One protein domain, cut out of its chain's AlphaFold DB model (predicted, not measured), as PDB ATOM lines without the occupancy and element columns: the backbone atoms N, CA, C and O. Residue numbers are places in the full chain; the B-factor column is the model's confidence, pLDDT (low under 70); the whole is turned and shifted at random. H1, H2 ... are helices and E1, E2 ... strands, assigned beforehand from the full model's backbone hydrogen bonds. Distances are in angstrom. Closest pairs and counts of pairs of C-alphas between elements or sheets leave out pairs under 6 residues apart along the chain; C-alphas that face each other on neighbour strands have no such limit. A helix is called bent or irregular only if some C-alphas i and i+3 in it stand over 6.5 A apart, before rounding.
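This is residues 24 to 67 of the 348 residues of the protein "Aminodeoxychorismate synthase component I" of Marinobacter halodurans (UniProt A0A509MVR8). A narrow two-stranded hairpin, E1 and E2, has one helix, H1, loosely over one face and running much the same way as E1, with a tail, residues 59 to 67, that sticks out beyond the helix. The loop of residues 30 to 38 carries the hairpin on past its strands, and at the other end residues 43 to 47 turn the chain back into H1. The printed part has 44 residues, with two named strands and then one named helix along the chain; the sheet's order is E1 - E2, antiparallel. The class is mixed, helices and strands, though under half of the residues, 19, are in named elements. The whole is loose, with a radius of gyration of the C-alphas of 12.1 A, and flat, spanning 31 by 30 by 15 A.

The strands E1, residues 26 to 29, and E2, residues 39 to 42, form a hairpin and are antiparallel, with 171 degrees between their directions. C-alphas 26 and 42 face each other at 4.3 A, and C-alphas 29 and 39 at 5.2 A. Across the pair, N 27 and O 41 are within hydrogen-bond range at 2.9 A, and N 41 and O 27 at 2.8 A. The helix H1, residues 48 to 58, has 1 pair of C-alphas within 8 A of E2, those of Val 42 and Arg 51, 7.9 A apart. The centres of E2 and H1 are 11.1 A apart. E1 and H1 are near each other, with 5 pairs of C-alphas within 10 A. In H1, 5 of 7 O i to N i+4 pairs are within hydrogen-bond range.

E1 runs 10.0 A from C-alpha 26 at (33.802, -8.126, 120.940) to C-alpha 29. E2 runs 9.8 A from C-alpha 39 at (43.773, -5.253, 122.962) to C-alpha 42. H1 has 11 residues and measures 15.7 A from its first to its last C-alpha, ending at C-alpha 58 at (40.848, -7.384, 131.424). H1 is irregular, but only just: C-alphas 53 and 56 are 6.7 A apart.

The two C-alphas farthest apart are those of Asn 44 and Lys 67, at 32.5 A. Residues 59 to 67 stand free; the body without them has 35 residues and spans 31 by 18 by 11 A. The link from E1 to E2, 9 residues, is short, and the link from E2 to H1, 5 residues, is tight. The printed part has no cut. Its mean pLDDT is 81.9, and residues 33 to 34, 60 and 62 to 66 are under 70.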
ATOM      1  N   TYR A  24      30.560 -11.907 116.364       91.25
ATOM      2  CA  TYR A  24      31.065 -11.545 117.684       91.25
ATOM      3  C   TYR A  24      31.094 -10.026 117.835       91.25
ATOM      4  O   TYR A  24      31.697  -9.322 117.030       91.25
ATOM      5  N   GLU A  25      30.452  -9.514 118.882       92.69
ATOM      6  CA  GLU A  25      30.395  -8.071 119.164       92.69
ATOM      7  C   GLU A  25      31.624  -7.568 119.933       92.69
ATOM      8  O   GLU A  25      31.731  -6.384 120.238       92.69
ATOM      9  N   TRP A  26      32.549  -8.458 120.278       91.50
ATOM     10  CA  TRP A  26      33.802  -8.126 120.940       91.50
ATOM     11  C   TRP A  26      34.864  -9.183 120.629       91.50
ATOM     12  O   TRP A  26      34.541 -10.328 120.310       91.50
ATOM     13  N   ALA A  27      36.131  -8.798 120.743       90.88
ATOM     14  CA  ALA A  27      37.271  -9.690 120.602       90.88
ATOM     15  C   ALA A  27      38.400  -9.252 121.537       90.88
ATOM     16  O   ALA A  27      38.678  -8.061 121.666       90.88
ATOM     17  N   LEU A  28      39.063 -10.216 122.172       88.31
ATOM     18  CA  LEU A  28      40.289  -9.988 122.929       88.31
ATOM     19  C   LEU A  28      41.461 -10.545 122.125       88.31
ATOM     20  O   LEU A  28      41.543 -11.751 121.905       88.31
ATOM     21  N   ASN A  29      42.356  -9.665 121.694       88.38
ATOM     22  CA  ASN A  29      43.599 -10.046 121.043       88.38
ATOM     23  C   ASN A  29      44.723 -10.073 122.080       88.38
ATOM     24  O   ASN A  29      44.932  -9.096 122.801       88.38
ATOM     25  N   LEU A  30      45.431 -11.198 122.145       87.25
ATOM     26  CA  LEU A  30      46.558 -11.423 123.041       87.25
ATOM     27  C   LEU A  30      47.817 -11.594 122.183       87.25
ATOM     28  O   LEU A  30      47.962 -12.644 121.550       87.25
ATOM     29  N   PRO A  31      48.705 -10.588 122.126       84.50
ATOM     30  CA  PRO A  31      49.963 -10.699 121.402       84.50
ATOM     31  C   PRO A  31      50.810 -11.862 121.924       84.50
ATOM     32  O   PRO A  31      50.874 -12.118 123.127       84.50
ATOM     33  N   VAL A  32      51.431 -12.593 120.997       76.19
ATOM     34  CA  VAL A  32      52.292 -13.744 121.319       76.19
ATOM     35  C   VAL A  32      53.630 -13.271 121.885       76.19
ATOM     36  O   VAL A  32      54.135 -13.848 122.849       76.19
ATOM     37  N   ASP A  33      54.165 -12.200 121.305       69.56
ATOM     38  CA  ASP A  33      55.382 -11.539 121.743       69.56
ATOM     39  C   ASP A  33      54.956 -10.450 122.732       69.56
ATOM     40  O   ASP A  33      54.297  -9.484 122.354       69.56
ATOM     41  N   GLY A  34      55.250 -10.640 124.022       65.06
ATOM     42  CA  GLY A  34      54.742  -9.818 125.135       65.06
ATOM     43  C   GLY A  34      55.169  -8.342 125.148       65.06
ATOM     44  O   GLY A  34      55.028  -7.684 126.177       65.06
ATOM     45  N   ASP A  35      55.700  -7.843 124.034       77.25
ATOM     46  CA  ASP A  35      56.067  -6.449 123.803       77.25
ATOM     47  C   ASP A  35      54.846  -5.587 123.439       77.25
ATOM     48  O   ASP A  35      54.838  -4.383 123.705       77.25
ATOM     49  N   GLU A  36      53.789  -6.186 122.877       82.44
ATOM     50  CA  GLU A  36      52.525  -5.498 122.609       82.44
ATOM     51  C   GLU A  36      51.491  -5.772 123.718       82.44
ATOM     52  O   GLU A  36      51.337  -6.913 124.171       82.44
ATOM     53  N   PRO A  37      50.739  -4.751 124.172       82.56
ATOM     54  CA  PRO A  37      49.671  -4.959 125.138       82.56
ATOM     55  C   PRO A  37      48.499  -5.719 124.507       82.56
ATOM     56  O   PRO A  37      48.172  -5.544 123.333       82.56
ATOM     57  N   ALA A  38      47.803  -6.515 125.320       84.44
ATOM     58  CA  ALA A  38      46.522  -7.092 124.931       84.44
ATOM     59  C   ALA A  38      45.525  -5.993 124.528       84.44
ATOM     60  O   ALA A  38      45.399  -4.975 125.213       84.44
ATOM     61  N   THR A  39      44.774  -6.214 123.448       85.94
ATOM     62  CA  THR A  39      43.773  -5.253 122.962       85.94
ATOM     63  C   THR A  39      42.380  -5.861 122.991       85.94
ATOM     64  O   THR A  39      42.143  -6.905 122.381       85.94
ATOM     65  N   LEU A  40      41.437  -5.182 123.647       87.69
ATOM     66  CA  LEU A  40      40.015  -5.497 123.565       87.69
ATOM     67  C   LEU A  40      39.352  -4.612 122.508       87.69
ATOM     68  O   LEU A  40      39.344  -3.388 122.621       87.69
ATOM     69  N   LEU A  41      38.733  -5.247 121.524       88.38
ATOM     70  CA  LEU A  41      37.851  -4.606 120.562       88.38
ATOM     71  C   LEU A  41      36.408  -4.851 120.993       88.38
ATOM     72  O   LEU A  41      36.035  -5.985 121.291       88.38
ATOM     73  N   VAL A  42      35.596  -3.798 121.025       89.94
ATOM     74  CA  VAL A  42      34.171  -3.870 121.367       89.94
ATOM     75  C   VAL A  42      33.396  -3.093 120.321       89.94
ATOM     76  O   VAL A  42      33.609  -1.897 120.136       89.94
ATOM     77  N   ASP A  43      32.487  -3.777 119.644       90.00
ATOM     78  CA  ASP A  43      31.566  -3.170 118.700       90.00
ATOM     79  C   ASP A  43      30.541  -2.298 119.441       90.00
ATOM     80  O   ASP A  43      30.103  -2.600 120.557       90.00
ATOM     81  N   ASN A  44      30.097  -1.220 118.798       88.62
ATOM     82  CA  ASN A  44      29.087  -0.325 119.360       88.62
ATOM     83  C   ASN A  44      27.757  -1.029 119.669       88.62
ATOM     84  O   ASN A  44      27.034  -0.567 120.551       88.62
ATOM     85  N   ARG A  45      27.466  -2.150 119.003       90.94
ATOM     86  CA  ARG A  45      26.297  -3.008 119.238       90.94
ATOM     87  C   ARG A  45      26.427  -3.885 120.485       90.94
ATOM     88  O   ARG A  45      25.404  -4.290 121.024       90.94
ATOM     89  N   CYS A  46      27.650  -4.111 120.980       92.25
ATOM     90  CA  CYS A  46      27.892  -4.920 122.174       92.25
ATOM     91  C   CYS A  46      27.097  -4.393 123.367       92.25
ATOM     92  O   CYS A  46      27.270  -3.235 123.760       92.25
ATOM     93  N   SER A  47      26.276  -5.254 123.971       92.50
ATOM     94  CA  SER A  47      25.404  -4.876 125.088       92.50
ATOM     95  C   SER A  47      26.181  -4.319 126.292       92.50
ATOM     96  O   SER A  47      27.325  -4.712 126.548       92.50
ATOM     97  N   ALA A  48      25.551  -3.422 127.061       90.50
ATOM     98  CA  ALA A  48      26.140  -2.879 128.288       90.50
ATOM     99  C   ALA A  48      26.471  -3.989 129.302       90.50
ATOM    100  O   ALA A  48      27.557  -3.985 129.872       90.50
ATOM    101  N   GLU A  49      25.590  -4.986 129.438       91.25
ATOM    102  CA  GLU A  49      25.800  -6.152 130.305       91.25
ATOM    103  C   GLU A  49      27.060  -6.935 129.906       91.25
ATOM    104  O   GLU A  49      27.894  -7.264 130.749       91.25
ATOM    105  N   THR A  50      27.253  -7.202 128.609       90.06
ATOM    106  CA  THR A  50      28.462  -7.877 128.117       90.06
ATOM    107  C   THR A  50      29.711  -7.049 128.412       90.06
ATOM    108  O   THR A  50      30.694  -7.595 128.905       90.06
ATOM    109  N   ARG A  51      29.678  -5.730 128.183       88.06
ATOM    110  CA  ARG A  51      30.817  -4.839 128.472       88.06
ATOM    111  C   ARG A  51      31.186  -4.838 129.955       88.06
ATOM    112  O   ARG A  51      32.366  -4.924 130.291       88.06
ATOM    113  N   GLU A  52      30.190  -4.788 130.837       87.62
ATOM    114  CA  GLU A  52      30.393  -4.858 132.287       87.62
ATOM    115  C   GLU A  52      30.973  -6.205 132.729       87.62
ATOM    116  O   GLU A  52      31.816  -6.232 133.624       87.62
ATOM    117  N   ARG A  53      30.592  -7.307 132.069       85.31
ATOM    118  CA  ARG A  53      31.164  -8.641 132.311       85.31
ATOM    119  C   ARG A  53      32.609  -8.782 131.828       85.31
ATOM    120  O   ARG A  53      33.365  -9.529 132.442       85.31
ATOM    121  N   LEU A  54      32.993  -8.098 130.748       84.38
ATOM    122  CA  LEU A  54      34.349  -8.168 130.188       84.38
ATOM    123  C   LEU A  54      35.366  -7.347 130.987       84.38
ATOM    124  O   LEU A  54      36.513  -7.768 131.113       84.38
ATOM    125  N   ARG A  55      34.954  -6.199 131.544       79.06
ATOM    126  CA  ARG A  55      35.858  -5.262 132.236       79.06
ATOM    127  C   ARG A  55      36.725  -5.928 133.327       79.06
ATOM    128  O   ARG A  55      37.943  -5.808 133.232       79.06
ATOM    129  N   PRO A  56      36.175  -6.712 134.279       78.38
ATOM    130  CA  PRO A  56      36.986  -7.365 135.311       78.38
ATOM    131  C   PRO A  56      38.006  -8.365 134.748       78.38
ATOM    132  O   PRO A  56      39.099  -8.499 135.289       78.38
ATOM    133  N   MET A  57      37.680  -9.055 133.647       75.00
ATOM    134  CA  MET A  57      38.579 -10.045 133.040       75.00
ATOM    135  C   MET A  57      39.839  -9.400 132.454       75.00
ATOM    136  O   MET A  57      40.902 -10.018 132.463       75.00
ATOM    137  N   ILE A  58      39.729  -8.161 131.973       73.44
ATOM    138  CA  ILE A  58      40.848  -7.384 131.424       73.44
ATOM    139  C   ILE A  58      41.733  -6.851 132.547       73.44
ATOM    140  O   ILE A  58      42.954  -6.885 132.434       73.44
ATOM    141  N   ASP A  59      41.120  -6.455 133.661       73.88
ATOM    142  CA  ASP A  59      41.816  -5.984 134.862       73.88
ATOM    143  C   ASP A  59      42.470  -7.133 135.666       73.88
ATOM    144  O   ASP A  59      42.920  -6.942 136.796       73.88
ATOM    145  N   GLY A  60      42.504  -8.353 135.111       69.06
ATOM    146  CA  GLY A  60      43.078  -9.540 135.750       69.06
ATOM    147  C   GLY A  60      42.245 -10.095 136.909       69.06
ATOM    148  O   GLY A  60      42.702 -10.982 137.634       69.06
ATOM    149  N   GLN A  61      41.014  -9.612 137.091       72.50
ATOM    150  CA  GLN A  61      40.090 -10.090 138.113       72.50
ATOM    151  C   GLN A  61      39.349 -11.322 137.592       72.50
ATOM    152  O   GLN A  61      38.226 -11.258 137.087       72.50
ATOM    153  N   LEU A  62      40.007 -12.475 137.704       66.88
ATOM    154  CA  LEU A  62      39.373 -13.757 137.422       66.88
ATOM    155  C   LEU A  62      38.266 -14.033 138.457       66.88
ATOM    156  O   LEU A  62      38.473 -13.781 139.649       66.88
ATOM    157  N   PRO A  63      37.112 -14.589 138.047       67.31
ATOM    158  CA  PRO A  63      36.088 -15.000 138.996       67.31
ATOM    159  C   PRO A  63      36.675 -16.000 140.002       67.31
ATOM    160  O   PRO A  63      37.299 -16.995 139.620       67.31
ATOM    161  N   ALA A  64      36.487 -15.747 141.296       66.06
ATOM    162  CA  ALA A  64      36.935 -16.664 142.337       66.06
ATOM    163  C   ALA A  64      36.201 -18.013 142.214       66.06
ATOM    164  O   ALA A  64      34.988 -18.055 142.017       66.06
ATOM    165  N   GLY A  65      36.931 -19.126 142.350       65.94
ATOM    166  CA  GLY A  65      36.339 -20.470 142.385       65.94
ATOM    167  C   GLY A  65      36.076 -21.131 141.026       65.94
ATOM    168  O   GLY A  65      35.409 -22.165 140.988       65.94
ATOM    169  N   VAL A  66      36.608 -20.599 139.918       67.12
ATOM    170  CA  VAL A  66      36.579 -21.304 138.623       67.12
ATOM    171  C   VAL A  66      37.439 -22.566 138.725       67.12
ATOM    172  O   VAL A  66      38.668 -22.501 138.752       67.12
ATOM    173  N   LYS A  67      36.792 -23.734 138.805       71.12
ATOM    174  CA  LYS A  67      37.484 -25.023 138.700       71.12
ATOM    175  C   LYS A  67      38.066 -25.165 137.299       71.12
ATOM    176  O   LYS A  67      37.413 -24.810 136.317       71.12
TER     177      LYS A  67